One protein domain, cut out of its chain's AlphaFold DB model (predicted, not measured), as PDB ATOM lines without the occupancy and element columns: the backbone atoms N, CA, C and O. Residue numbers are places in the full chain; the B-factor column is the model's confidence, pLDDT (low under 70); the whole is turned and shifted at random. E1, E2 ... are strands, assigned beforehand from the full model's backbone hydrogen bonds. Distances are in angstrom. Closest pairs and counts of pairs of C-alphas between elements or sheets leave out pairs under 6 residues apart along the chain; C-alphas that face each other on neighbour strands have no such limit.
ATOM      1  N   ASP A 136     -14.041  12.163  35.541       80.88
ATOM      2  CA  ASP A 136     -14.470  13.531  35.287       80.88
ATOM      3  C   ASP A 136     -15.548  13.930  36.287       80.88
ATOM      4  O   ASP A 136     -16.414  13.121  36.639       80.88
ATOM      5  N   ASP A 137     -15.460  15.170  36.759       84.88
ATOM      6  CA  ASP A 137     -16.357  15.740  37.757       84.88
ATOM      7  C   ASP A 137     -17.182  16.852  37.114       84.88
ATOM      8  O   ASP A 137     -16.672  17.923  36.784       84.88
ATOM      9  N   LEU A 138     -18.488  16.634  37.035       84.38
ATOM     10  CA  LEU A 138     -19.442  17.598  36.523       84.38
ATOM     11  C   LEU A 138     -20.192  18.278  37.677       84.38
ATOM     12  O   LEU A 138     -20.707  17.612  38.578       84.38
ATOM     13  N   ARG A 139     -20.270  19.615  37.650       86.00
ATOM     14  CA  ARG A 139     -20.985  20.433  38.646       86.00
ATOM     15  C   ARG A 139     -22.151  21.164  38.016       86.00
ATOM     16  O   ARG A 139     -21.952  22.022  37.165       86.00
ATOM     17  N   VAL A 140     -23.349  20.819  38.457       86.25
ATOM     18  CA  VAL A 140     -24.616  21.193  37.822       86.25
ATOM     19  C   VAL A 140     -25.665  21.441  38.898       86.25
ATOM     20  O   VAL A 140     -25.389  21.234  40.079       86.25
ATOM     21  N   ALA A 141     -26.859  21.899  38.539       86.31
ATOM     22  CA  ALA A 141     -27.962  22.046  39.484       86.31
ATOM     23  C   ALA A 141     -29.142  21.173  39.054       86.31
ATOM     24  O   ALA A 141     -29.501  21.157  37.882       86.31
ATOM     25  N   VAL A 142     -29.747  20.463  40.006       88.69
ATOM     26  CA  VAL A 142     -31.054  19.829  39.802       88.69
ATOM     27  C   VAL A 142     -32.103  20.807  40.285       88.69
ATOM     28  O   VAL A 142     -32.115  21.145  41.471       88.69
ATOM     29  N   THR A 143     -32.974  21.240  39.383       89.81
ATOM     30  CA  THR A 143     -34.077  22.147  39.696       89.81
ATOM     31  C   THR A 143     -35.396  21.400  39.556       89.81
ATOM     32  O   THR A 143     -35.715  20.881  38.490       89.81
ATOM     33  N   VAL A 144     -36.143  21.345  40.655       91.19
ATOM     34  CA  VAL A 144     -37.486  20.780  40.750       91.19
ATOM     35  C   VAL A 144     -38.491  21.928  40.810       91.19
ATOM     36  O   VAL A 144     -38.449  22.756  41.719       91.19
ATOM     37  N   LEU A 145     -39.397  21.961  39.844       88.56
ATOM     38  CA  LEU A 145     -40.534  22.864  39.752       88.56
ATOM     39  C   LEU A 145     -41.738  22.349  40.567       88.56
ATOM     40  O   LEU A 145     -41.792  21.167  40.930       88.56
ATOM     41  N   PRO A 146     -42.721  23.211  40.877       84.94
ATOM     42  CA  PRO A 146     -44.011  22.779  41.413       84.94
ATOM     43  C   PRO A 146     -44.764  21.826  40.479       84.94
ATOM     44  O   PRO A 146     -44.619  21.885  39.263       84.94
ATOM     45  N   ALA A 147     -45.582  20.959  41.085       79.12
ATOM     46  CA  ALA A 147     -46.435  19.988  40.393       79.12
ATOM     47  C   ALA A 147     -47.481  20.660  39.488       79.12
ATOM     48  O   ALA A 147     -47.880  20.118  38.467       79.12
ATOM     49  N   VAL A 148     -47.944  21.843  39.895       71.12
ATOM     50  CA  VAL A 148     -48.949  22.630  39.184       71.12
ATOM     51  C   VAL A 148     -48.283  23.920  38.729       71.12
ATOM     52  O   VAL A 148     -47.760  24.674  39.553       71.12
ATOM     53  N   ILE A 149     -48.294  24.151  37.420       65.62
ATOM     54  CA  ILE A 149     -47.924  25.430  36.810       65.62
ATOM     55  C   ILE A 149     -49.200  26.276  36.745       65.62
ATOM     56  O   ILE A 149     -50.284  25.732  36.529       65.62
ATOM     57  N   SER A 150     -49.090  27.583  36.993       63.62
ATOM     58  CA  SER A 150     -50.218  28.505  36.815       63.62
ATOM     59  C   SER A 150     -50.774  28.363  35.399       63.62
ATOM     60  O   SER A 150     -49.996  28.377  34.448       63.62
ATOM     61  N   ALA A 151     -52.096  28.224  35.258       63.28
ATOM     62  CA  ALA A 151     -52.737  27.990  33.964       63.28
ATOM     63  C   ALA A 151     -52.482  29.121  32.954       63.28
ATOM     64  O   ALA A 151     -52.495  28.852  31.765       63.28
ATOM     65  N   ASP A 152     -52.175  30.336  33.412       69.00
ATOM     66  CA  ASP A 152     -51.865  31.473  32.533       69.00
ATOM     67  C   ASP A 152     -50.415  31.502  32.030       69.00
ATOM     68  O   ASP A 152     -50.122  32.166  31.042       69.00
ATOM     69  N   GLU A 153     -49.469  30.819  32.684       81.06
ATOM     70  CA  GLU A 153     -48.060  30.954  32.304       81.06
ATOM     71  C   GLU A 153     -47.669  29.915  31.251       81.06
ATOM     72  O   GLU A 153     -47.378  28.763  31.582       81.06
ATOM     73  N   LEU A 154     -47.612  30.345  29.987       85.44
ATOM     74  CA  LEU A 154     -47.141  29.510  28.886       85.44
ATOM     75  C   LEU A 154     -45.642  29.202  29.026       85.44
ATOM     76  O   LEU A 154     -44.805  30.099  29.157       85.44
ATOM     77  N   ARG A 155     -45.281  27.919  28.984       86.12
ATOM     78  CA  ARG A 155     -43.894  27.427  29.069       86.12
ATOM     79  C   ARG A 155     -43.667  26.244  28.135       86.12
ATOM     80  O   ARG A 155     -44.588  25.472  27.894       86.12
ATOM     81  N   ILE A 156     -42.427  26.068  27.673       87.44
ATOM     82  CA  ILE A 156     -42.009  24.941  26.824       87.44
ATOM     83  C   ILE A 156     -41.046  24.029  27.590       87.44
ATOM     84  O   ILE A 156     -40.129  24.517  28.247       87.44
ATOM     85  N   GLU A 157     -41.192  22.710  27.458       84.06
ATOM     86  CA  GLU A 157     -40.222  21.707  27.925       84.06
ATOM     87  C   GLU A 157     -40.140  20.518  26.941       84.06
ATOM     88  O   GLU A 157     -41.084  20.294  26.195       84.06
ATOM     89  N   PRO A 158     -39.065  19.712  26.926       83.25
ATOM     90  CA  PRO A 158     -37.805  19.928  27.617       83.25
ATOM     91  C   PRO A 158     -36.898  20.909  26.847       83.25
ATOM     92  O   PRO A 158     -36.947  20.978  25.622       83.25
ATOM     93  N   PRO A 159     -35.998  21.631  27.537       77.06
ATOM     94  CA  PRO A 159     -34.973  22.447  26.881       77.06
ATOM     95  C   PRO A 159     -33.885  21.609  26.197       77.06
ATOM     96  O   PRO A 159     -33.055  22.159  25.485       77.06
ATOM     97  N   ARG A 160     -33.783  20.301  26.458       78.00
ATOM     98  CA  ARG A 160     -32.681  19.469  25.954       78.00
ATOM     99  C   ARG A 160     -33.124  18.042  25.676       78.00
ATOM    100  O   ARG A 160     -34.017  17.535  26.352       78.00
ATOM    101  N   PHE A 161     -32.450  17.402  24.728       81.62
ATOM    102  CA  PHE A 161     -32.651  16.001  24.363       81.62
ATOM    103  C   PHE A 161     -31.374  15.178  24.601       81.62
ATOM    104  O   PHE A 161     -30.285  15.756  24.598       81.62
ATOM    105  N   PRO A 162     -31.492  13.847  24.788       76.38
ATOM    106  CA  PRO A 162     -30.339  12.959  24.937       76.38
ATOM    107  C   PRO A 162     -29.389  12.987  23.732       76.38
ATOM    108  O   PRO A 162     -29.800  13.318  22.617       76.38
ATOM    109  N   ALA A 163     -28.138  12.559  23.941       73.31
ATOM    110  CA  ALA A 163     -27.175  12.385  22.859       73.31
ATOM    111  C   ALA A 163     -27.692  11.484  21.727       73.31
ATOM    112  O   ALA A 163     -28.346  10.464  21.951       73.31
ATOM    113  N   LEU A 164     -27.291  11.831  20.509       80.19
ATOM    114  CA  LEU A 164     -27.675  11.182  19.265       80.19
ATOM    115  C   LEU A 164     -26.469  10.514  18.617       80.19
ATOM    116  O   LEU A 164     -25.344  11.015  18.693       80.19
ATOM    117  N   GLU A 165     -26.712   9.412  17.923       80.06
ATOM    118  CA  GLU A 165     -25.693   8.770  17.100       80.06
ATOM    119  C   GLU A 165     -25.668   9.387  15.694       80.06
ATOM    120  O   GLU A 165     -26.732   9.614  15.105       80.06
ATOM    121  N   PRO A 166     -24.481   9.635  15.111       83.75
ATOM    122  CA  PRO A 166     -24.373  10.075  13.727       83.75
ATOM    123  C   PRO A 166     -25.131   9.151  12.773       83.75
ATOM    124  O   PRO A 166     -24.904   7.943  12.740       83.75
ATOM    125  N   GLY A 167     -25.996   9.735  11.949       85.50
ATOM    126  CA  GLY A 167     -26.740   9.013  10.921       85.50
ATOM    127  C   GLY A 167     -27.947   8.219  11.423       85.50
ATOM    128  O   GLY A 167     -28.621   7.610  10.596       85.50
ATOM    129  N   GLN A 168     -28.254   8.238  12.725       87.31
ATOM    130  CA  GLN A 168     -29.510   7.688  13.244       87.31
ATOM    131  C   GLN A 168     -30.638   8.729  13.161       87.31
ATOM    132  O   GLN A 168     -30.382   9.924  13.345       87.31
ATOM    133  N   PRO A 169     -31.887   8.311  12.884       90.81
ATOM    134  CA  PRO A 169     -33.030   9.207  12.953       90.81
ATOM    135  C   PRO A 169     -33.245   9.682  14.396       90.81
ATOM    136  O   PRO A 169     -33.202   8.899  15.343       90.81
ATOM    137  N   PHE A 170     -33.476  10.980  14.546       89.19
ATOM    138  CA  PHE A 170     -33.818  11.641  15.795       89.19
ATOM    139  C   PHE A 170     -35.291  12.026  15.782       89.19
ATOM    140  O   PHE A 170     -35.760  12.608  14.803       89.19
ATOM    141  N   GLU A 171     -35.984  11.759  16.886       92.38
ATOM    142  CA  GLU A 171     -37.301  12.313  17.193       92.38
ATOM    143  C   GLU A 171     -37.301  12.837  18.635       92.38
ATOM    144  O   GLU A 171     -36.981  12.108  19.575       92.38
ATOM    145  N   GLY A 172     -37.645  14.113  18.806       89.94
ATOM    146  CA  GLY A 172     -37.760  14.789  20.092       89.94
ATOM    147  C   GLY A 172     -39.091  15.526  20.195       89.94
ATOM    148  O   GLY A 172     -39.532  16.156  19.240       89.94
ATOM    149  N   GLN A 173     -39.748  15.459  21.346       92.69
ATOM    150  CA  GLN A 173     -41.039  16.107  21.575       92.69
ATOM    151  C   GLN A 173     -40.870  17.327  22.482       92.69
ATOM    152  O   GLN A 173     -40.436  17.167  23.623       92.69
ATOM    153  N   LEU A 174     -41.254  18.514  22.006       91.50
ATOM    154  CA  LEU A 174     -41.487  19.684  22.856       91.50
ATOM    155  C   LEU A 174     -42.953  19.698  23.310       91.50
ATOM    156  O   LEU A 174     -43.857  19.341  22.561       91.50
ATOM    157  N   GLN A 175     -43.198  20.087  24.549       89.25
ATOM    158  CA  GLN A 175     -44.506  20.165  25.183       89.25
ATOM    159  C   GLN A 175     -44.707  21.574  25.722       89.25
ATOM    160  O   GLN A 175     -43.816  22.132  26.365       89.25
ATOM    161  N   ALA A 176     -45.877  22.137  25.442       88.25
ATOM    162  CA  ALA A 176     -46.317  23.400  26.006       88.25
ATOM    163  C   ALA A 176     -47.182  23.142  27.245       88.25
ATOM    164  O   ALA A 176     -47.975  22.198  27.278       88.25
ATOM    165  N   PHE A 177     -47.018  23.983  28.259       85.31
ATOM    166  CA  PHE A 177     -47.776  23.959  29.509       85.31
ATOM    167  C   PHE A 177     -48.312  25.350  29.814       85.31
ATOM    168  O   PHE A 177     -47.624  26.322  29.517       85.31
ATOM    169  N   GLY A 178     -49.479  25.425  30.463       83.62
ATOM    170  CA  GLY A 178     -50.197  26.691  30.636       83.62
ATOM    171  C   GLY A 178     -50.731  27.221  29.302       83.62
ATOM    172  O   GLY A 178     -50.572  26.577  28.271       83.62
ATOM    173  N   GLY A 179     -51.369  28.383  29.323       83.06
ATOM    174  CA  GLY A 179     -52.071  28.933  28.171       83.06
ATOM    175  C   GLY A 179     -53.311  28.130  27.758       83.06
ATOM    176  O   GLY A 179     -53.739  27.190  28.436       83.06
ATOM    177  N   ALA A 180     -53.898  28.520  26.627       85.12
ATOM    178  CA  ALA A 180     -55.059  27.863  26.030       85.12
ATOM    179  C   ALA A 180     -54.669  27.091  24.752       85.12
ATOM    180  O   ALA A 180     -54.097  27.678  23.839       85.12
ATOM    181  N   PRO A 181     -54.969  25.786  24.634       84.56
ATOM    182  CA  PRO A 181     -54.797  25.067  23.372       84.56
ATOM    183  C   PRO A 181     -55.866  25.489  22.336       84.56
ATOM    184  O   PRO A 181     -57.009  25.722  22.732       84.56
ATOM    185  N   PRO A 182     -55.580  25.444  21.014       89.81
ATOM    186  CA  PRO A 182     -54.412  24.823  20.382       89.81
ATOM    187  C   PRO A 182     -53.112  25.630  20.482       89.81
ATOM    188  O   PRO A 182     -53.111  26.853  20.438       89.81
ATOM    189  N   TYR A 183     -51.990  24.908  20.556       91.75
ATOM    190  CA  TYR A 183     -50.652  25.496  20.502       91.75
ATOM    191  C   TYR A 183     -50.084  25.426  19.094       91.75
ATOM    192  O   TYR A 183     -50.204  24.405  18.413       91.75
ATOM    193  N   HIS A 184     -49.370  26.472  18.711       92.50
ATOM    194  CA  HIS A 184     -48.724  26.571  17.416       92.50
ATOM    195  C   HIS A 184     -47.252  26.941  17.585       92.50
ATOM    196  O   HIS A 184     -46.887  27.856  18.326       92.50
ATOM    197  N   TRP A 185     -46.394  26.215  16.880       94.62
ATOM    198  CA  TRP A 185     -44.953  26.229  17.085       94.62
ATOM    199  C   TRP A 185     -44.234  26.854  15.894       94.62
ATOM    200  O   TRP A 185     -44.531  26.553  14.737       94.62
ATOM    201  N   THR A 186     -43.242  27.694  16.165       94.25
ATOM    202  CA  THR A 186     -42.395  28.318  15.149       94.25
ATOM    203  C   THR A 186     -40.920  28.186  15.512       94.25
ATOM    204  O   THR A 186     -40.537  28.074  16.674       94.25
ATOM    205  N   ALA A 187     -40.069  28.148  14.489       94.25
ATOM    206  CA  ALA A 187     -38.624  28.021  14.628       94.25
ATOM    207  C   ALA A 187     -37.937  29.327  14.220       94.25
ATOM    208  O   ALA A 187     -38.146  29.826  13.107       94.25
ATOM    209  N   GLU A 188     -37.061  29.858  15.071       93.69
ATOM    210  CA  GLU A 188     -36.190  30.962  14.677       93.69
ATOM    211  C   GLU A 188     -35.084  30.436  13.755       93.69
ATOM    212  O   GLU A 188     -34.354  29.500  14.080       93.69
ATOM    213  N   LYS A 189     -34.931  31.052  12.577       86.62
ATOM    214  CA  LYS A 189     -33.952  30.599  11.571       86.62
ATOM    215  C   LYS A 189     -32.501  30.829  12.001       86.62
ATOM    216  O   LYS A 189     -31.603  30.125  11.536       86.62
ATOM    217  N   SER A 190     -32.245  31.832  12.837       85.81
ATOM    218  CA  SER A 190     -30.908  32.122  13.354       85.81
ATOM    219  C   SER A 190     -30.498  31.086  14.393       85.81
ATOM    220  O   SER A 190     -31.193  30.888  15.380       85.81
ATOM    221  N   GLY A 191     -29.349  30.441  14.186       80.31
ATOM    222  CA  GLY A 191     -28.845  29.425  15.115       80.31
ATOM    223  C   GLY A 191     -29.536  28.063  15.006       80.31
ATOM    224  O   GLY A 191     -29.176  27.166  15.758       80.31
ATOM    225  N   TRP A 192     -30.471  27.876  14.064       89.62
ATOM    226  CA  TRP A 192     -31.101  26.580  13.820       89.62
ATOM    227  C   TRP A 192     -30.140  25.595  13.154       89.62
ATOM    228  O   TRP A 192     -29.519  25.887  12.123       89.62
ATOM    229  N   THR A 193     -30.053  24.391  13.709       87.25
ATOM    230  CA  THR A 193     -29.183  23.343  13.174       87.25
ATOM    231  C   THR A 193     -29.778  22.699  11.927       87.25
ATOM    232  O   THR A 193     -30.919  22.243  11.914       87.25
ATOM    233  N   ARG A 194     -28.990  22.627  10.847       83.44
ATOM    234  CA  ARG A 194     -29.424  21.999   9.590       83.44
ATOM    235  C   ARG A 194     -29.661  20.499   9.769       83.44
ATOM    236  O   ARG A 194     -28.841  19.816  10.375       83.44
ATOM    237  N   GLY A 195     -30.714  19.989   9.133       84.94
ATOM    238  CA  GLY A 195     -31.056  18.563   9.139       84.94
ATOM    239  C   GLY A 195     -31.989  18.139  10.273       84.94
ATOM    240  O   GLY A 195     -32.273  16.950  10.370       84.94
ATOM    241  N   ILE A 196     -32.455  19.096  11.086       90.69
ATOM    242  CA  ILE A 196     -33.556  18.941  12.041       90.69
ATOM    243  C   ILE A 196     -34.705  19.859  11.613       90.69
ATOM    244  O   ILE A 196     -34.476  21.017  11.261       90.69
ATOM    245  N   GLU A 197     -35.927  19.348  11.662       93.19
ATOM    246  CA  GLU A 197     -37.167  20.031  11.305       93.19
ATOM    247  C   GLU A 197     -38.136  20.029  12.492       93.19
ATOM    248  O   GLU A 197     -38.125  19.110  13.311       93.19
ATOM    249  N   LEU A 198     -38.961  21.072  12.589       95.56
ATOM    250  CA  LEU A 198     -39.999  21.231  13.609       95.56
ATOM    251  C   LEU A 198     -41.375  21.056  12.965       95.56
ATOM    252  O   LEU A 198     -41.703  21.754  12.007       95.56
ATOM    253  N   ASP A 199     -42.192  20.171  13.525       95.50
ATOM    254  CA  ASP A 199     -43.622  20.109  13.230       95.50
ATOM    255  C   ASP A 199     -44.346  21.246  13.965       95.50
ATOM    256  O   ASP A 199     -44.412  21.269  15.198       95.50
ATOM    257  N   ALA A 200     -44.884  22.196  13.199       93.62
ATOM    258  CA  ALA A 200     -45.522  23.403  13.717       93.62
ATOM    259  C   ALA A 200     -46.810  23.138  14.520       93.62
ATOM    260  O   ALA A 200     -47.221  23.991  15.304       93.62
ATOM    261  N   ASN A 201     -47.454  21.981  14.341       91.38
ATOM    262  CA  ASN A 201     -48.721  21.666  15.006       91.38
ATOM    263  C   ASN A 201     -48.524  20.802  16.248       91.38
ATOM    264  O   ASN A 201     -49.351  20.822  17.155       91.38
ATOM    265  N   THR A 202     -47.448  20.017  16.285       92.19
ATOM    266  CA  THR A 202     -47.214  19.081  17.387       92.19
ATOM    267  C   THR A 202     -46.028  19.454  18.260       92.19
ATOM    268  O   THR A 202     -45.884  18.859  19.320       92.19
ATOM    269  N   GLY A 203     -45.153  20.375  17.842       91.94
ATOM    270  CA  GLY A 203     -43.904  20.664  18.553       91.94
ATOM    271  C   GLY A 203     -42.861  19.543  18.433       91.94
ATOM    272  O   GLY A 203     -41.908  19.488  19.212       91.94
ATOM    273  N   ARG A 204     -43.031  18.614  17.480       94.81
ATOM    274  CA  ARG A 204     -42.113  17.483  17.284       94.81
ATOM    275  C   ARG A 204     -40.907  17.896  16.446       94.81
ATOM    276  O   ARG A 204     -41.042  18.272  15.284       94.81
ATOM    277  N   LEU A 205     -39.720  17.754  17.017       94.00
ATOM    278  CA  LEU A 205     -38.441  17.863  16.331       94.00
ATOM    279  C   LEU A 205     -38.076  16.513  15.713       94.00
ATOM    280  O   LEU A 205     -38.135  15.489  16.391       94.00
ATOM    281  N   HIS A 206     -37.682  16.494  14.445       93.69
ATOM    282  CA  HIS A 206     -37.275  15.265  13.771       93.69
ATOM    283  C   HIS A 206     -36.180  15.513  12.734       93.69
ATOM    284  O   HIS A 206     -36.037  16.620  12.222       93.69
ATOM    285  N   GLY A 207     -35.372  14.497  12.436       92.62
ATOM    286  CA  GLY A 207     -34.309  14.625  11.441       92.62
ATOM    287  C   GLY A 207     -33.259  13.526  11.512       92.62
ATOM    288  O   GLY A 207     -33.418  12.535  12.217       92.62
ATOM    289  N   THR A 208     -32.163  13.680  10.771       91.19
ATOM    290  CA  THR A 208     -31.038  12.731  10.804       91.19
ATOM    291  C   THR A 208     -29.724  13.502  10.842       91.19
ATOM    292  O   THR A 208     -29.212  13.920   9.797       91.19
ATOM    293  N   PRO A 209     -29.160  13.743  12.036       86.31
ATOM    294  CA  PRO A 209     -27.901  14.455  12.142       86.31
ATOM    295  C   PRO A 209     -26.740  13.613  11.605       86.31
ATOM    296  O   PRO A 209     -26.439  12.533  12.100       86.31
ATOM    297  N   LEU A 210     -26.046  14.132  10.590       81.75
ATOM    298  CA  LEU A 210     -24.916  13.438   9.952       81.75
ATOM    299  C   LEU A 210     -23.557  13.813  10.547       81.75
ATOM    300  O   LEU A 210     -22.575  13.097  10.355       81.75
ATOM    301  N   ARG A 211     -23.467  14.973  11.202       81.25
ATOM    302  CA  ARG A 211     -22.204  15.513  11.707       81.25
ATOM    303  C   ARG A 211     -22.213  15.522  13.229       81.25
ATOM    304  O   ARG A 211     -23.156  16.059  13.799       81.25
ATOM    305  N   PRO A 212     -21.157  14.996  13.865       80.25
ATOM    306  CA  PRO A 212     -20.946  15.173  15.291       80.25
ATOM    307  C   PRO A 212     -20.893  16.651  15.683       80.25
ATOM    308  O   PRO A 212     -20.338  17.462  14.935       80.25
ATOM    309  N   GLY A 213     -21.393  16.977  16.870       77.44
ATOM    310  CA  GLY A 213     -21.467  18.349  17.366       77.44
ATOM    311  C   GLY A 213     -22.817  18.692  17.981       77.44
ATOM    312  O   GLY A 213     -23.719  17.859  18.045       77.44
ATOM    313  N   ASP A 214     -22.931  19.935  18.438       82.25
ATOM    314  CA  ASP A 214     -24.153  20.440  19.052       82.25
ATOM    315  C   ASP A 214     -25.237  20.655  17.990       82.25
ATOM    316  O   ASP A 214     -25.003  21.248  16.934       82.25
ATOM    317  N   ILE A 215     -26.436  20.179  18.303       86.00
ATOM    318  CA  ILE A 215     -27.685  20.557  17.660       86.00
ATOM    319  C   ILE A 215     -28.365  21.536  18.595       86.00
ATOM    320  O   ILE A 215     -28.613  21.222  19.753       86.00
ATOM    321  N   SER A 216     -28.715  22.702  18.088       89.88
ATOM    322  CA  SER A 216     -29.539  23.670  18.792       89.88
ATOM    323  C   SER A 216     -30.457  24.435  17.846       89.88
ATOM    324  O   SER A 216     -30.313  24.392  16.617       89.88
ATOM    325  N   GLY A 217     -31.431  25.107  18.441       91.81
ATOM    326  CA  GLY A 217     -32.343  26.026  17.781       91.81
ATOM    327  C   GLY A 217     -33.213  26.725  18.817       91.81
ATOM    328  O   GLY A 217     -33.329  26.258  19.952       91.81
ATOM    329  N   VAL A 218     -33.808  27.851  18.438       93.81
ATOM    330  CA  VAL A 218     -34.803  28.533  19.270       93.81
ATOM    331  C   VAL A 218     -36.177  28.239  18.694       93.81
ATOM    332  O   VAL A 218     -36.411  28.426  17.499       93.81
ATOM    333  N   VAL A 219     -37.058  27.734  19.548       94.31
ATOM    334  CA  VAL A 219     -38.454  27.453  19.232       94.31
ATOM    335  C   VAL A 219     -39.325  28.394  20.046       94.31
ATOM    336  O   VAL A 219     -39.070  28.626  21.227       94.31
ATOM    337  N   GLU A 220     -40.352  28.916  19.401       93.75
ATOM    338  CA  GLU A 220     -41.392  29.731  20.001       93.75
ATOM    339  C   GLU A 220     -42.726  28.989  19.898       93.75
ATOM    340  O   GLU A 220     -43.013  28.349  18.886       93.75
ATOM    341  N   VAL A 221     -43.529  29.049  20.955       93.06
ATOM    342  CA  VAL A 221     -44.904  28.548  20.957       93.06
ATOM    343  C   VAL A 221     -45.844  29.697  21.279       93.06
ATOM    344  O   VAL A 221     -45.554  30.489  22.178       93.06
ATOM    345  N   HIS A 222     -46.945  29.772  20.541       90.44
ATOM    346  CA  HIS A 222     -48.087  30.616  20.871       90.44
ATOM    347  C   HIS A 222     -49.284  29.744  21.220       90.44
ATOM    348  O   HIS A 222     -49.473  28.667  20.643       90.44
ATOM    349  N   ASP A 223     -50.048  30.199  22.203       89.44
ATOM    350  CA  ASP A 223     -51.325  29.611  22.569       89.44
ATOM    351  C   ASP A 223     -52.473  30.257  21.774       89.44
ATOM    352  O   ASP A 223     -52.254  31.135  20.938       89.44
ATOM    353  N   SER A 224     -53.694  29.772  21.985       84.06
ATOM    354  CA  SER A 224     -54.895  30.266  21.318       84.06
ATOM    355  C   SER A 224     -55.691  31.253  22.172       84.06
ATOM    356  O   SER A 224     -56.896  31.381  21.945       84.06
ATOM    357  N   HIS A 225     -55.096  31.873  23.203       78.62
ATOM    358  CA  HIS A 225     -55.812  32.932  23.913       78.62
ATOM    359  C   HIS A 225     -56.149  34.042  22.917       78.62
ATOM    360  O   HIS A 225     -55.309  34.455  22.119       78.62
ATOM    361  N   ASP A 226     -57.421  34.426  22.932       59.09
ATOM    362  CA  ASP A 226     -58.070  35.173  21.865       59.09
ATOM    363  C   ASP A 226     -57.411  36.543  21.678       59.09
ATOM    364  O   ASP A 226     -57.555  37.441  22.508       59.09
ATOM    365  N   THR A 227     -56.690  36.715  20.572       57.19
ATOM    366  CA  THR A 227     -56.400  38.040  20.034       57.19
ATOM    367  C   THR A 227     -57.522  38.404  19.079       57.19
ATOM    368  O   THR A 227     -57.263  38.359  17.889       57.19
ATOM    369  N   ASP A 228     -58.740  38.721  19.537       50.72
ATOM    370  CA  ASP A 228     -59.730  39.348  18.646       50.72
ATOM    371  C   ASP A 228     -60.837  40.165  19.366       50.72
ATOM    372  O   ASP A 228     -61.642  39.676  20.153       50.72
ATOM    373  N   ASP A 229     -60.841  41.460  19.023       55.69
ATOM    374  CA  ASP A 229     -61.959  42.150  18.352       55.69
ATOM    375  C   ASP A 229     -63.130  42.775  19.137       55.69
ATOM    376  O   ASP A 229     -64.178  43.011  18.553       55.69
ATOM    377  N   ASP A 230     -62.951  43.186  20.399       51.72
ATOM    378  CA  ASP A 230     -63.905  44.094  21.073       51.72
ATOM    379  C   ASP A 230     -63.204  45.100  22.016       51.72
ATOM    380  O   ASP A 230     -63.264  44.991  23.233       51.72
ATOM    381  N   GLY A 231     -62.507  46.094  21.449       54.38
ATOM    382  CA  GLY A 231     -62.361  47.481  21.952       54.38
ATOM    383  C   GLY A 231     -62.010  47.838  23.418       54.38
ATOM    384  O   GLY A 231     -61.964  49.035  23.703       54.38
ATOM    385  N   ASP A 232     -61.755  46.909  24.340       58.66
ATOM    386  CA  ASP A 232     -61.681  47.193  25.791       58.66
ATOM    387  C   ASP A 232     -60.502  46.513  26.524       58.66
ATOM    388  O   ASP A 232     -59.976  47.088  27.477       58.66
ATOM    389  N   GLY A 233     -59.966  45.390  26.034       55.78
ATOM    390  CA  GLY A 233     -58.794  44.772  26.664       55.78
ATOM    391  C   GLY A 233     -58.234  43.582  25.897       55.78
ATOM    392  O   GLY A 233     -58.671  42.456  26.101       55.78
ATOM    393  N   ALA A 234     -57.238  43.827  25.044       48.06
ATOM    394  CA  ALA A 234     -56.449  42.765  24.431       48.06
ATOM    395  C   ALA A 234     -55.676  42.002  25.520       48.06
ATOM    396  O   ALA A 234     -54.828  42.579  26.204       48.06
ATOM    397  N   ILE A 235     -55.964  40.714  25.681       54.00
ATOM    398  CA  ILE A 235     -54.997  39.768  26.234       54.00
ATOM    399  C   ILE A 235     -54.250  39.198  25.034       54.00
ATOM    400  O   ILE A 235     -54.787  38.383  24.293       54.00
ATOM    401  N   ASP A 236     -53.044  39.709  24.788       59.56
ATOM    402  CA  ASP A 236     -52.179  39.204  23.724       59.56
ATOM    403  C   ASP A 236     -51.948  37.697  23.929       59.56
ATOM    404  O   ASP A 236     -51.682  37.269  25.056       59.56
ATOM    405  N   ALA A 237     -52.031  36.904  22.851       65.00
ATOM    406  CA  ALA A 237     -51.706  35.481  22.882       65.00
ATOM    407  C   ALA A 237     -50.376  35.273  23.617       65.00
ATOM    408  O   ALA A 237     -49.371  35.945  23.333       65.00
ATOM    409  N   HIS A 238     -50.361  34.354  24.581       83.25
ATOM    410  CA  HIS A 238     -49.155  34.125  25.353       83.25
ATOM    411  C   HIS A 238     -48.110  33.506  24.430       83.25
ATOM    412  O   HIS A 238     -48.392  32.595  23.651       83.25
ATOM    413  N   THR A 239     -46.878  33.999  24.527       86.88
ATOM    414  CA  THR A 239     -45.739  33.455  23.791       86.88
ATOM    415  C   THR A 239     -44.693  32.949  24.766       86.88
ATOM    416  O   THR A 239     -44.383  33.589  25.774       86.88
ATOM    417  N   ALA A 240     -44.124  31.787  24.463       89.69
ATOM    418  CA  ALA A 240     -42.984  31.254  25.189       89.69
ATOM    419  C   ALA A 240     -41.887  30.858  24.209       89.69
ATOM    420  O   ALA A 240     -42.160  30.312  23.143       89.69
ATOM    421  N   LYS A 241     -40.634  31.122  24.584       91.50
ATOM    422  CA  LYS A 241     -39.454  30.773  23.789       91.50
ATOM    423  C   LYS A 241     -38.548  29.846  24.567       91.50
ATOM    424  O   LYS A 241     -38.307  30.056  25.756       91.50
ATOM    425  N   ILE A 242     -37.986  28.868  23.873       89.88
ATOM    426  CA  ILE A 242     -36.959  27.996  24.424       89.88
ATOM    427  C   ILE A 242     -35.842  27.784  23.418       89.88
ATOM    428  O   ILE A 242     -36.078  27.549  22.235       89.88
ATOM    429  N   ALA A 243     -34.606  27.837  23.903       89.31
ATOM    430  CA  ALA A 243     -33.486  27.264  23.180       89.31
ATOM    431  C   ALA A 243     -33.449  25.769  23.499       89.31
ATOM    432  O   ALA A 243     -33.268  25.407  24.665       89.31
ATOM    433  N   PHE A 244     -33.626  24.919  22.487       87.75
ATOM    434  CA  PHE A 244     -33.395  23.491  22.654       87.75
ATOM    435  C   PHE A 244     -31.954  23.127  22.300       87.75
ATOM    436  O   PHE A 244     -31.329  23.781  21.458       87.75
ATOM    437  N   SER A 245     -31.435  22.054  22.899       84.94
ATOM    438  CA  SER A 245     -30.163  21.472  22.468       84.94
ATOM    439  C   SER A 245     -30.110  19.945  22.555       84.94
ATOM    440  O   SER A 245     -30.702  19.348  23.448       84.94
ATOM    441  N   ALA A 246     -29.340  19.322  21.669       82.44
ATOM    442  CA  ALA A 246     -28.928  17.919  21.710       82.44
ATOM    443  C   ALA A 246     -27.467  17.810  21.246       82.44
ATOM    444  O   ALA A 246     -26.958  18.727  20.604       82.44
ATOM    445  N   TYR A 247     -26.788  16.698  21.520       79.44
ATOM    446  CA  TYR A 247     -25.411  16.482  21.065       79.44
ATOM    447  C   TYR A 247     -25.303  15.239  20.189       79.44
ATOM    448  O   TYR A 247     -25.773  14.169  20.555       79.44
ATOM    449  N   VAL A 248     -24.645  15.358  19.040       82.06
ATOM    450  CA  VAL A 248     -24.357  14.223  18.159       82.06
ATOM    451  C   VAL A 248     -22.965  13.712  18.481       82.06
ATOM    452  O   VAL A 248     -21.978  14.443  18.331       82.06
ATOM    453  N   ARG A 249     -22.880  12.449  18.899       73.69
ATOM    454  CA  ARG A 249     -21.623  11.809  19.290       73.69
ATOM    455  C   ARG A 249     -20.616  11.835  18.151       73.69
ATOM    456  O   ARG A 249     -20.963  11.725  16.977       73.69
ATOM    457  N   ARG A 250     -19.326  11.932  18.468       68.50
ATOM    458  CA  ARG A 250     -18.281  11.601  17.492       68.50
ATOM    459  C   ARG A 250     -18.079  10.095  17.506       68.50
ATOM    460  O   ARG A 250     -17.539   9.574  18.466       68.50
ATOM    461  N   SER A 251     -18.338   9.436  16.378       56.47
ATOM    462  CA  SER A 251     -17.967   8.024  16.149       56.47
ATOM    463  C   SER A 251     -16.459   7.725  16.342       56.47
ATOM    464  O   SER A 251     -16.053   6.573  16.343       56.47
ATOM    465  N   ARG A 252     -15.604   8.749  16.496       50.00
ATOM    466  CA  ARG A 252     -14.158   8.633  16.760       50.00
ATOM    467  C   ARG A 252     -13.766   8.951  18.218       50.00
ATOM    468  O   ARG A 252     -12.594   8.808  18.552       50.00
ATOM    469  N   ASP A 253     -14.705   9.358  19.075       50.91
ATOM    470  CA  ASP A 253     -14.434   9.605  20.503       50.91
ATOM    471  C   ASP A 253     -14.336   8.289  21.327       50.91
ATOM    472  O   ASP A 253     -14.004   8.342  22.507       50.91
ATOM    473  N   ASP A 254     -14.427   7.116  20.674       50.75
ATOM    474  CA  ASP A 254     -14.012   5.777  21.161       50.75
ATOM    475  C   ASP A 254     -12.484   5.617  21.335       50.75
ATOM    476  O   ASP A 254     -11.935   4.510  21.352       50.75
ATOM    477  N   GLN A 255     -11.737   6.718  21.424       46.25
ATOM    478  CA  GLN A 255     -10.301   6.639  21.658       46.25
ATOM    479  C   GLN A 255     -10.056   6.303  23.141       46.25
ATOM    480  O   GLN A 255     -10.478   7.074  24.005       46.25
ATOM    481  N   PRO A 256      -9.353   5.200  23.471       51.09
ATOM    482  CA  PRO A 256      -9.089   4.827  24.858       51.09
ATOM    483  C   PRO A 256      -8.278   5.937  25.539       51.09
ATOM    484  O   PRO A 256      -7.119   6.189  25.199       51.09
ATOM    485  N   GLY A 257      -8.910   6.644  26.475       64.06
ATOM    486  CA  GLY A 257      -8.431   7.929  26.982       64.06
ATOM    487  C   GLY A 257      -9.092   8.351  28.296       64.06
ATOM    488  O   GLY A 257      -9.642   7.518  29.015       64.06
ATOM    489  N   ALA A 258      -8.994   9.646  28.619       67.44
ATOM    490  CA  ALA A 258      -9.603  10.235  29.813       67.44
ATOM    491  C   ALA A 258     -11.128  10.306  29.668       67.44
ATOM    492  O   ALA A 258     -11.628  10.687  28.609       67.44
ATOM    493  N   ILE A 259     -11.844   9.969  30.739       77.56
ATOM    494  CA  ILE A 259     -13.307  10.066  30.791       77.56
ATOM    495  C   ILE A 259     -13.719  11.534  30.725       77.56
ATOM    496  O   ILE A 259     -13.039  12.381  31.303       77.56
ATOM    497  N   ARG A 260     -14.808  11.837  30.014       77.81
ATOM    498  CA  ARG A 260     -15.405  13.180  29.955       77.81
ATOM    499  C   ARG A 260     -16.919  13.104  29.941       77.81
ATOM    500  O   ARG A 260     -17.484  12.447  29.072       77.81
ATOM    501  N   ILE A 261     -17.569  13.814  30.852       82.62
ATOM    502  CA  ILE A 261     -19.023  13.962  30.877       82.62
ATOM    503  C   ILE A 261     -19.405  15.036  29.852       82.62
ATOM    504  O   ILE A 261     -18.860  16.140  29.863       82.62
ATOM    505  N   ARG A 262     -20.316  14.713  28.928       70.75
ATOM    506  CA  ARG A 262     -20.607  15.574  27.764       70.75
ATOM    507  C   ARG A 262     -21.767  16.540  27.939       70.75
ATOM    508  O   ARG A 262     -21.896  17.462  27.142       70.75
ATOM    509  N   GLU A 263     -22.579  16.367  28.971       65.62
ATOM    510  CA  GLU A 263     -23.862  17.063  29.079       65.62
ATOM    511  C   GLU A 263     -24.043  17.635  30.490       65.62
ATOM    512  O   GLU A 263     -24.506  16.923  31.387       65.62
ATOM    513  N   PRO A 264     -23.642  18.901  30.728       59.22
ATOM    514  CA  PRO A 264     -23.757  19.508  32.045       59.22
ATOM    515  C   PRO A 264     -25.219  19.734  32.443       59.22
ATOM    516  O   PRO A 264     -25.633  19.502  33.573       59.22
ATOM    517  N   ASP A 265     -26.060  20.182  31.534       66.25
ATOM    518  CA  ASP A 265     -27.245  20.876  32.003       66.25
ATOM    519  C   ASP A 265     -28.479  19.965  32.093       66.25
ATOM    520  O   ASP A 265     -29.120  19.641  31.093       66.25
ATOM    521  N   LEU A 266     -28.850  19.608  33.324       77.88
ATOM    522  CA  LEU A 266     -30.028  18.794  33.619       77.88
ATOM    523  C   LEU A 266     -31.347  19.446  33.156       77.88
ATOM    524  O   LEU A 266     -31.528  20.655  33.344       77.88
ATOM    525  N   PRO A 267     -32.307  18.655  32.639       80.06
ATOM    526  CA  PRO A 267     -33.679  19.111  32.456       80.06
ATOM    527  C   PRO A 267     -34.345  19.408  33.805       80.06
ATOM    528  O   PRO A 267     -33.946  18.895  34.855       80.06
ATOM    529  N   LEU A 268     -35.376  20.251  33.765       84.00
ATOM    530  CA  LEU A 268     -36.189  20.565  34.936       84.00
ATOM    531  C   LEU A 268     -37.023  19.337  35.322       84.00
ATOM    532  O   LEU A 268     -37.573  18.655  34.463       84.00
ATOM    533  N   ALA A 269     -37.103  19.054  36.620       86.69
ATOM    534  CA  ALA A 269     -37.983  18.025  37.167       86.69
ATOM    535  C   ALA A 269     -39.234  18.671  37.775       86.69
ATOM    536  O   ALA A 269     -39.208  19.857  38.099       86.69
ATOM    537  N   ARG A 270     -40.304  17.908  38.014       87.50
ATOM    538  CA  ARG A 270     -41.522  18.410  38.675       87.50
ATOM    539  C   ARG A 270     -41.855  17.614  39.918       87.50
ATOM    540  O   ARG A 270     -41.775  16.387  39.928       87.50
ATOM    541  N   ALA A 271     -42.229  18.323  40.975       92.12
ATOM    542  CA  ALA A 271     -42.636  17.694  42.217       92.12
ATOM    543  C   ALA A 271     -43.848  16.776  41.972       92.12
ATOM    544  O   ALA A 271     -44.853  17.214  41.430       92.12
ATOM    545  N   GLY A 272     -43.766  15.514  42.381       89.38
ATOM    546  CA  GLY A 272     -44.831  14.522  42.232       89.38
ATOM    547  C   GLY A 272     -44.855  13.779  40.894       89.38
ATOM    548  O   GLY A 272     -45.571  12.784  40.796       89.38
ATOM    549  N   GLU A 273     -44.051  14.180  39.907       89.12
ATOM    550  CA  GLU A 273     -43.987  13.524  38.596       89.12
ATOM    551  C   GLU A 273     -42.754  12.614  38.458       89.12
ATOM    552  O   GLU A 273     -41.716  12.877  39.073       89.12
ATOM    553  N   PRO A 274     -42.830  11.523  37.674       90.81
ATOM    554  CA  PRO A 274     -41.661  10.709  37.373       90.81
ATOM    555  C   PRO A 274     -40.638  11.517  36.572       90.81
ATOM    556  O   PRO A 274     -40.952  12.132  35.558       90.81
ATOM    557  N   PHE A 275     -39.393  11.475  37.024       88.62
ATOM    558  CA  PHE A 275     -38.247  12.083  36.371       88.62
ATOM    559  C   PHE A 275     -37.219  11.000  36.059       88.62
ATOM    560  O   PHE A 275     -36.925  10.162  36.915       88.62
ATOM    561  N   GLU A 276     -36.651  11.041  34.858       89.50
ATOM    562  CA  GLU A 276     -35.549  10.182  34.443       89.50
ATOM    563  C   GLU A 276     -34.601  10.960  33.529       89.50
ATOM    564  O   GLU A 276     -35.019  11.579  32.552       89.50
ATOM    565  N   TYR A 277     -33.312  10.930  33.850       85.50
ATOM    566  CA  TYR A 277     -32.260  11.527  33.042       85.50
ATOM    567  C   TYR A 277     -31.002  10.670  33.106       85.50
ATOM    568  O   TYR A 277     -30.526  10.343  34.193       85.50
ATOM    569  N   ARG A 278     -30.436  10.316  31.952       85.38
ATOM    570  CA  ARG A 278     -29.202   9.529  31.876       85.38
ATOM    571  C   ARG A 278     -28.015  10.444  31.625       85.38
ATOM    572  O   ARG A 278     -27.948  11.085  30.585       85.38
ATOM    573  N   PHE A 279     -27.053  10.445  32.542       84.44
ATOM    574  CA  PHE A 279     -25.756  11.053  32.277       84.44
ATOM    575  C   PHE A 279     -24.953  10.197  31.303       84.44
ATOM    576  O   PHE A 279     -24.985   8.967  31.356       84.44
ATOM    577  N   ILE A 280     -24.209  10.868  30.431       77.75
ATOM    578  CA  ILE A 280     -23.385  10.230  29.409       77.75
ATOM    579  C   ILE A 280     -21.955  10.736  29.563       77.75
ATOM    580  O   ILE A 280     -21.712  11.934  29.744       77.75
ATOM    581  N   ALA A 281     -21.012   9.803  29.523       80.19
ATOM    582  CA  ALA A 281     -19.596  10.102  29.498       80.19
ATOM    583  C   ALA A 281     -18.932   9.307  28.376       80.19
ATOM    584  O   ALA A 281     -19.267   8.144  28.165       80.19
ATOM    585  N   ASP A 282     -17.988   9.948  27.694       74.50
ATOM    586  CA  ASP A 282     -17.165   9.322  26.665       74.50
ATOM    587  C   ASP A 282     -15.789   8.951  27.229       74.50
ATOM    588  O   ASP A 282     -15.334   9.517  28.232       74.50
ATOM    589  N   GLY A 283     -15.087   8.072  26.515       74.81
ATOM    590  CA  GLY A 283     -13.720   7.669  26.827       74.81
ATOM    591  C   GLY A 283     -13.643   6.606  27.922       74.81
ATOM    592  O   GLY A 283     -14.556   5.809  28.114       74.81
ATOM    593  N   GLY A 284     -12.520   6.579  28.640       71.94
ATOM    594  CA  GLY A 284     -12.202   5.525  29.601       71.94
ATOM    595  C   GLY A 284     -11.319   4.428  29.009       71.94
ATOM    596  O   GLY A 284     -11.008   4.401  27.815       71.94
ATOM    597  N   ARG A 285     -10.844   3.539  29.880       68.88
ATOM    598  CA  ARG A 285     -10.021   2.381  29.521       68.88
ATOM    599  C   ARG A 285     -10.829   1.089  29.682       68.88
ATOM    600  O   ARG A 285     -11.304   0.833  30.790       68.88
ATOM    601  N   PRO A 286     -10.952   0.262  28.625       66.25
ATOM    602  CA  PRO A 286     -11.578  -1.052  28.732       66.25
ATOM    603  C   PRO A 286     -10.774  -1.977  29.647       66.25
ATOM    604  O   PRO A 286      -9.542  -1.878  29.733       66.25
ATOM    605  N   ALA A 287     -11.463  -2.896  30.326       63.62
ATOM    606  CA  ALA A 287     -10.793  -3.961  31.059       63.62
ATOM    607  C   ALA A 287     -10.074  -4.918  30.082       63.62
ATOM    608  O   ALA A 287     -10.445  -5.006  28.908       63.62
ATOM    609  N   PRO A 288      -9.039  -5.661  30.521       55.41
ATOM    610  CA  PRO A 288      -8.385  -6.649  29.667       55.41
ATOM    611  C   PRO A 288      -9.396  -7.665  29.111       55.41
ATOM    612  O   PRO A 288      -9.971  -8.440  29.870       55.41
ATOM    613  N   GLY A 289      -9.588  -7.671  27.789       60.97
ATOM    614  CA  GLY A 289     -10.547  -8.547  27.104       60.97
ATOM    615  C   GLY A 289     -11.889  -7.897  26.747       60.97
ATOM    616  O   GLY A 289     -12.689  -8.539  26.071       60.97
ATOM    617  N   GLU A 290     -12.124  -6.642  27.134       65.62
ATOM    618  CA  GLU A 290     -13.310  -5.864  26.750       65.62
ATOM    619  C   GLU A 290     -12.995  -4.901  25.594       65.62
ATOM    620  O   GLU A 290     -11.862  -4.440  25.440       65.62
ATOM    621  N   GLN A 291     -13.998  -4.621  24.755       61.38
ATOM    622  CA  GLN A 291     -13.868  -3.703  23.613       61.38
ATOM    623  C   GLN A 291     -14.136  -2.240  23.999       61.38
ATOM    624  O   GLN A 291     -13.562  -1.343  23.391       61.38
ATOM    625  N   GLU A 292     -14.941  -2.005  25.038       69.44
ATOM    626  CA  GLU A 292     -15.364  -0.677  25.498       69.44
ATOM    627  C   GLU A 292     -15.133  -0.515  27.004       69.44
ATOM    628  O   GLU A 292     -15.072  -1.490  27.755       69.44
ATOM    629  N   ALA A 293     -14.966   0.729  27.456       70.25
ATOM    630  CA  ALA A 293     -14.779   1.032  28.868       70.25
ATOM    631  C   ALA A 293     -16.113   1.017  29.621       70.25
ATOM    632  O   ALA A 293     -17.057   1.716  29.261       70.25
ATOM    633  N   VAL A 294     -16.174   0.271  30.725       78.12
ATOM    634  CA  VAL A 294     -17.331   0.304  31.624       78.12
ATOM    635  C   VAL A 294     -17.251   1.539  32.518       78.12
ATOM    636  O   VAL A 294     -16.418   1.605  33.427       78.12
ATOM    637  N   VAL A 295     -18.148   2.498  32.283       83.25
ATOM    638  CA  VAL A 295     -18.292   3.707  33.104       83.25
ATOM    639  C   VAL A 295     -19.189   3.431  34.314       83.25
ATOM    640  O   VAL A 295     -20.195   2.724  34.250       83.25
ATOM    641  N   ARG A 296     -18.803   4.002  35.450       87.19
ATOM    642  CA  ARG A 296     -19.505   3.993  36.728       87.19
ATOM    643  C   ARG A 296     -19.710   5.417  37.215       87.19
ATOM    644  O   ARG A 296     -18.938   6.327  36.911       87.19
ATOM    645  N   TRP A 297     -20.751   5.587  38.013       89.94
ATOM    646  CA  TRP A 297     -21.274   6.884  38.402       89.94
ATOM    647  C   TRP A 297     -21.353   7.002  39.914       89.94
ATOM    648  O   TRP A 297     -21.700   6.064  40.632       89.94
ATOM    649  N   THR A 298     -21.008   8.174  40.431       89.31
ATOM    650  CA  THR A 298     -21.194   8.470  41.848       89.31
ATOM    651  C   THR A 298     -21.469   9.944  42.074       89.31
ATOM    652  O   THR A 298     -21.047  10.810  41.310       89.31
ATOM    653  N   LYS A 299     -22.183  10.238  43.157       90.00
ATOM    654  CA  LYS A 299     -22.407  11.608  43.613       90.00
ATOM    655  C   LYS A 299     -21.228  12.080  44.462       90.00
ATOM    656  O   LYS A 299     -20.658  11.315  45.244       90.00
ATOM    657  N   GLY A 300     -20.903  13.365  44.384       81.75
ATOM    658  CA  GLY A 300     -19.906  13.985  45.249       81.75
ATOM    659  C   GLY A 300     -20.239  13.786  46.734       81.75
ATOM    660  O   GLY A 300     -21.404  13.780  47.137       81.75
ATOM    661  N   ARG A 301     -19.214  13.655  47.591       75.50
ATOM    662  CA  ARG A 301     -19.403  13.383  49.035       75.50
ATOM    663  C   ARG A 301     -20.307  14.398  49.745       75.50
ATOM    664  O   ARG A 301     -21.011  14.026  50.674       75.50
ATOM    665  N   LYS A 302     -20.280  15.664  49.316       75.38
ATOM    666  CA  LYS A 302     -21.089  16.757  49.886       75.38
ATOM    667  C   LYS A 302     -22.405  16.998  49.139       75.38
ATOM    668  O   LYS A 302     -23.129  17.930  49.465       75.38
ATOM    669  N   THR A 303     -22.714  16.175  48.143       80.62
ATOM    670  CA  THR A 303     -23.910  16.324  47.324       80.62
ATOM    671  C   THR A 303     -25.070  15.515  47.896       80.62
ATOM    672  O   THR A 303     -24.953  14.311  48.171       80.62
ATOM    673  N   SER A 304     -26.211  16.189  48.033       84.81
ATOM    674  CA  SER A 304     -27.503  15.583  48.346       84.81
ATOM    675  C   SER A 304     -28.463  15.847  47.191       84.81
ATOM    676  O   SER A 304     -28.574  16.978  46.726       84.81
ATOM    677  N   LEU A 305     -29.109  14.787  46.706       91.31
ATOM    678  CA  LEU A 305     -30.148  14.899  45.686       91.31
ATOM    679  C   LEU A 305     -31.448  15.416  46.322       91.31
ATOM    680  O   LEU A 305     -31.644  15.197  47.525       91.31
ATOM    681  N   PRO A 306     -32.323  16.077  45.542       93.56
ATOM    682  CA  PRO A 306     -33.692  16.354  45.960       93.56
ATOM    683  C   PRO A 306     -34.402  15.101  46.476       93.56
ATOM    684  O   PRO A 306     -34.136  13.981  46.025       93.56
ATOM    685  N   GLU A 307     -35.305  15.278  47.438       93.94
ATOM    686  CA  GLU A 307     -35.997  14.147  48.059       93.94
ATOM    687  C   GLU A 307     -36.815  13.374  47.016       93.94
ATOM    688  O   GLU A 307     -37.704  13.942  46.389       93.94
ATOM    689  N   GLY A 308     -36.543  12.073  46.869       92.56
ATOM    690  CA  GLY A 308     -37.232  11.193  45.921       92.56
ATOM    691  C   GLY A 308     -36.443  10.880  44.648       92.56
ATOM    692  O   GLY A 308     -36.807   9.934  43.954       92.56
ATOM    693  N   LEU A 309     -35.332  11.583  44.393       94.88
ATOM    694  CA  LEU A 309     -34.405  11.270  43.303       94.88
ATOM    695  C   LEU A 309     -33.247  10.377  43.763       94.88
ATOM    696  O   LEU A 309     -32.728  10.504  44.876       94.88
ATOM    697  N   LYS A 310     -32.811   9.486  42.874       94.12
ATOM    698  CA  LYS A 310     -31.690   8.563  43.061       94.12
ATOM    699  C   LYS A 310     -30.838   8.519  41.801       94.12
ATOM    700  O   LYS A 310     -31.368   8.547  40.701       94.12
ATOM    701  N   LEU A 311     -29.524   8.419  41.977       93.38
ATOM    702  CA  LEU A 311     -28.590   8.142  40.890       93.38
ATOM    703  C   LEU A 311     -28.255   6.651  40.906       93.38
ATOM    704  O   LEU A 311     -27.794   6.141  41.929       93.38
ATOM    705  N   ASP A 312     -28.468   5.983  39.783       93.25
ATOM    706  CA  ASP A 312     -27.955   4.643  39.537       93.25
ATOM    707  C   ASP A 312     -26.452   4.718  39.219       93.25
ATOM    708  O   ASP A 312     -26.022   5.409  38.292       93.25
ATOM    709  N   GLY A 313     -25.644   4.032  40.028       88.56
ATOM    710  CA  GLY A 313     -24.187   4.035  39.912       88.56
ATOM    711  C   GLY A 313     -23.640   3.209  38.745       88.56
ATOM    712  O   GLY A 313     -22.481   3.386  38.371       88.56
ATOM    713  N   GLU A 314     -24.440   2.316  38.164       88.00
ATOM    714  CA  GLU A 314     -24.042   1.491  37.023       88.00
ATOM    715  C   GLU A 314     -24.437   2.139  35.705       88.00
ATOM    716  O   GLU A 314     -23.627   2.186  34.782       88.00
ATOM    717  N   THR A 315     -25.659   2.668  35.629       86.00
ATOM    718  CA  THR A 315     -26.224   3.199  34.379       86.00
ATOM    719  C   THR A 315     -26.069   4.710  34.227       86.00
ATOM    720  O   THR A 315     -26.234   5.228  33.124       86.00
ATOM    721  N   GLY A 316     -25.778   5.431  35.316       88.00
ATOM    722  CA  GLY A 316     -25.724   6.894  35.317       88.00
ATOM    723  C   GLY A 316     -27.099   7.547  35.225       88.00
ATOM    724  O   GLY A 316     -27.195   8.734  34.927       88.00
ATOM    725  N   VAL A 317     -28.172   6.791  35.463       90.56
ATOM    726  CA  VAL A 317     -29.542   7.300  35.395       90.56
ATOM    727  C   VAL A 317     -29.936   7.945  36.724       90.56
ATOM    728  O   VAL A 317     -30.041   7.279  37.757       90.56
ATOM    729  N   LEU A 318     -30.190   9.251  36.695       92.69
ATOM    730  CA  LEU A 318     -30.878   9.987  37.747       92.69
ATOM    731  C   LEU A 318     -32.387   9.826  37.556       92.69
ATOM    732  O   LEU A 318     -32.947  10.359  36.606       92.69
ATOM    733  N   HIS A 319     -33.038   9.104  38.461       93.12
ATOM    734  CA  HIS A 319     -34.456   8.777  38.358       93.12
ATOM    735  C   HIS A 319     -35.196   8.935  39.684       93.12
ATOM    736  O   HIS A 319     -34.595   8.956  40.762       93.12
ATOM    737  N   GLY A 320     -36.521   8.992  39.607       95.00
ATOM    738  CA  GLY A 320     -37.416   8.938  40.756       95.00
ATOM    739  C   GLY A 320     -38.551   9.944  40.651       95.00
ATOM    740  O   GLY A 320     -38.798  10.506  39.594       95.00
ATOM    741  N   VAL A 321     -39.241  10.169  41.766       94.94
ATOM    742  CA  VAL A 321     -40.339  11.139  41.856       94.94
ATOM    743  C   VAL A 321     -39.935  12.180  42.895       94.94
ATOM    744  O   VAL A 321     -39.994  11.879  44.094       94.94
ATOM    745  N   PRO A 322     -39.456  13.372  42.490       94.81
ATOM    746  CA  PRO A 322     -39.056  14.388  43.444       94.81
ATOM    747  C   PRO A 322     -40.287  14.899  44.187       94.81
ATOM    748  O   PRO A 322     -41.360  15.025  43.611       94.81
ATOM    749  N   LYS A 323     -40.175  15.183  45.483       92.62
ATOM    750  CA  LYS A 323     -41.364  15.482  46.302       92.62
ATOM    751  C   LYS A 323     -41.687  16.960  46.444       92.62
ATOM    752  O   LYS A 323     -42.828  17.302  46.743       92.62
ATOM    753  N   LYS A 324     -40.684  17.830  46.331       92.19
ATOM    754  CA  LYS A 324     -40.811  19.251  46.671       92.19
ATOM    755  C   LYS A 324     -40.082  20.121  45.654       92.19
ATOM    756  O   LYS A 324     -39.028  19.700  45.180       92.19
ATOM    757  N   PRO A 325     -40.595  21.328  45.368       91.06
ATOM    758  CA  PRO A 325     -39.880  22.298  44.552       91.06
ATOM    759  C   PRO A 325     -38.616  22.757  45.279       91.06
ATOM    760  O   PRO A 325     -38.685  23.237  46.411       91.06
ATOM    761  N   GLU A 326     -37.462  22.593  44.647       92.81
ATOM    762  CA  GLU A 326     -36.168  23.033  45.166       92.81
ATOM    763  C   GLU A 326     -35.121  23.059  44.049       92.81
ATOM    764  O   GLU A 326     -35.233  22.335  43.066       92.81
ATOM    765  N   SER A 327     -34.068  23.861  44.211       91.38
ATOM    766  CA  SER A 327     -32.882  23.794  43.353       91.38
ATOM    767  C   SER A 327     -31.665  23.440  44.198       91.38
ATOM    768  O   SER A 327     -31.421  24.067  45.234       91.38
ATOM    769  N   ARG A 328     -30.916  22.406  43.797       89.19
ATOM    770  CA  ARG A 328     -29.745  21.915  44.538       89.19
ATOM    771  C   ARG A 328     -28.528  21.709  43.647       89.19
ATOM    772  O   ARG A 328     -28.658  21.095  42.589       89.19
ATOM    773  N   PRO A 329     -27.325  22.109  44.104       89.19
ATOM    774  CA  PRO A 329     -26.097  21.774  43.407       89.19
ATOM    775  C   PRO A 329     -25.835  20.264  43.480       89.19
ATOM    776  O   PRO A 329     -25.811  19.654  44.553       89.19
ATOM    777  N   LEU A 330     -25.579  19.679  42.321       88.25
ATOM    778  CA  LEU A 330     -25.245  18.287  42.102       88.25
ATOM    779  C   LEU A 330     -23.829  18.202  41.533       88.25
ATOM    780  O   LEU A 330     -23.512  18.799  40.510       88.25
ATOM    781  N   VAL A 331     -22.965  17.469  42.233       88.69
ATOM    782  CA  VAL A 331     -21.658  17.072  41.712       88.69
ATOM    783  C   VAL A 331     -21.753  15.601  41.352       88.69
ATOM    784  O   VAL A 331     -22.032  14.780  42.231       88.69
ATOM    785  N   ILE A 332     -21.536  15.279  40.084       89.75
ATOM    786  CA  ILE A 332     -21.495  13.906  39.583       89.75
ATOM    787  C   ILE A 332     -20.090  13.601  39.122       89.75
ATOM    788  O   ILE A 332     -19.429  14.439  38.520       89.75
ATOM    789  N   ARG A 333     -19.665  12.381  39.414       88.00
ATOM    790  CA  ARG A 333     -18.404  11.828  38.966       88.00
ATOM    791  C   ARG A 333     -18.660  10.619  38.087       88.00
ATOM    792  O   ARG A 333     -19.305   9.671  38.546       88.00
ATOM    793  N   ALA A 334     -18.104  10.650  36.884       87.81
ATOM    794  CA  ALA A 334     -17.949   9.487  36.020       87.81
ATOM    795  C   ALA A 334     -16.531   8.931  36.190       87.81
ATOM    796  O   ALA A 334     -15.576   9.702  36.257       87.81
ATOM    797  N   TYR A 335     -16.387   7.615  36.298       81.25
ATOM    798  CA  TYR A 335     -15.103   6.918  36.430       81.25
ATOM    799  C   TYR A 335     -15.188   5.534  35.773       81.25
ATOM    800  O   TYR A 335     -16.279   4.988  35.672       81.25
ATOM    801  N   ASP A 336     -14.080   4.945  35.330       74.75
ATOM    802  CA  ASP A 336     -14.066   3.576  34.784       74.75
ATOM    803  C   ASP A 336     -13.566   2.562  35.825       74.75
ATOM    804  O   ASP A 336     -13.118   2.920  36.912       74.75
ATOM    805  N   LEU A 337     -13.614   1.267  35.501       63.56
ATOM    806  CA  LEU A 337     -13.139   0.195  36.390       63.56
ATOM    807  C   LEU A 337     -11.614   0.177  36.606       63.56
ATOM    808  O   LEU A 337     -11.124  -0.585  37.444       63.56
TER     809      LEU A 337
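Overview. This is residues 136 to 337 of the 414 residues of an uncharacterized protein of Planctomycetes bacterium (UniProt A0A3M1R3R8). Two lobes lie side by side in a flat slab, each a small, flattened, loosely closed barrel of short antiparallel sheets: one holds E2 to E9, the other E1 and E10 to E16. The loop of residues 223 to 238, between E8 and E9, reaches far out at one end of the long axis, and the loop after E12 lies at the other end. The printed part has 202 residues, with no named helix and sixteen named strands, E1 to E16 in order along the chain; the class is all strand, though the strands hold under half of the residues, 88 of 202. The antiparallel sheets are E1-E16-E13, E3-E7-E6, E5-E8-E9, E11-E15-E14, E2-E4 and E10-E12. The whole is only just compact, close to loose, with a radius of gyration of the C-alphas of 19.8 A and spans of 76 by 40 by 21 A.

Arrangement. E1, residues 136 to 145, is the antiparallel neighbour of E16, residues 326 to 336, at 151 degrees between directions, with N 330 and O 140 2.7 A apart. E13, residues 295 to 299, is the other edge strand of this strongly twisted sheet; N 296 and O 335 are 2.7 A apart. Residues 144 to 145 of E1 also pair, parallel, with residues 269 to 270. E2, residues 155 to 157, is antiparallel to E4, residues 175 to 177, with N 175 and O 157 2.7 A apart. E3, residues 170 to 173, runs on into E4 at 12 degrees. E3 is antiparallel to E7, residues 204 to 207, where N 205 and O 172 are 2.7 A apart. E7 forms a hairpin with E6, residues 196 to 198; N 197 and O 206 are 2.8 A apart. E5, residues 184 to 188, is antiparallel to E8, residues 213 to 222, with N 186 and O 220 2.8 A apart. E8 and E9, residues 239 to 248, form a hairpin at 162 degrees, with N 215 and O 246 2.8 A apart. The closest C-alphas of E2 and E9 are those of Arg 155 and Ala 240, 5.5 A apart, and those of E5 and E6 are those of Ala 187 and Leu 198, 7.0 A apart. E10, residues 257 to 261, is antiparallel to E12, residues 281 to 284, with N 282 and O 260 2.9 A apart. The sheets E1 E16 E13 and E10 E12 form a sandwich, two sheets face to face, with facing parts 9.7 A centre to centre. E11, residues 275 to 278, runs on into E12 at 32 degrees and is antiparallel to E15, residues 317 to 320; N 277 and O 318 are 2.8 A apart. E15 and E14, residues 309 to 311, form a hairpin, with N 319 and O 310 2.8 A apart. E1 and E9 are apart, as are E2 and E16.

Along the chain. E1 begins at C-alpha 136 (-14.470, 13.531, 35.287) and is 28.0 A long. E8 is 29.5 A long and E9 29.3 A, with C-alpha 239 at (-45.739, 33.455, 23.791). E16, the longest strand by residues, is 31.2 A long and ends at C-alpha 336 (-14.066, 3.576, 34.784).

Size, cuts and confidence. The C-alphas farthest apart, those of Gly 231 and Pro 288, are 76.8 A apart. The printed part has no cut. The links E2 to E3, E8 to E9 and E10 to E11 are long. The mean pLDDT of the printed part is 81.7; residues 149 to 152, 226 to 237, 250 to 258, 263 to 265, 285 to 292 and 337 are under 70.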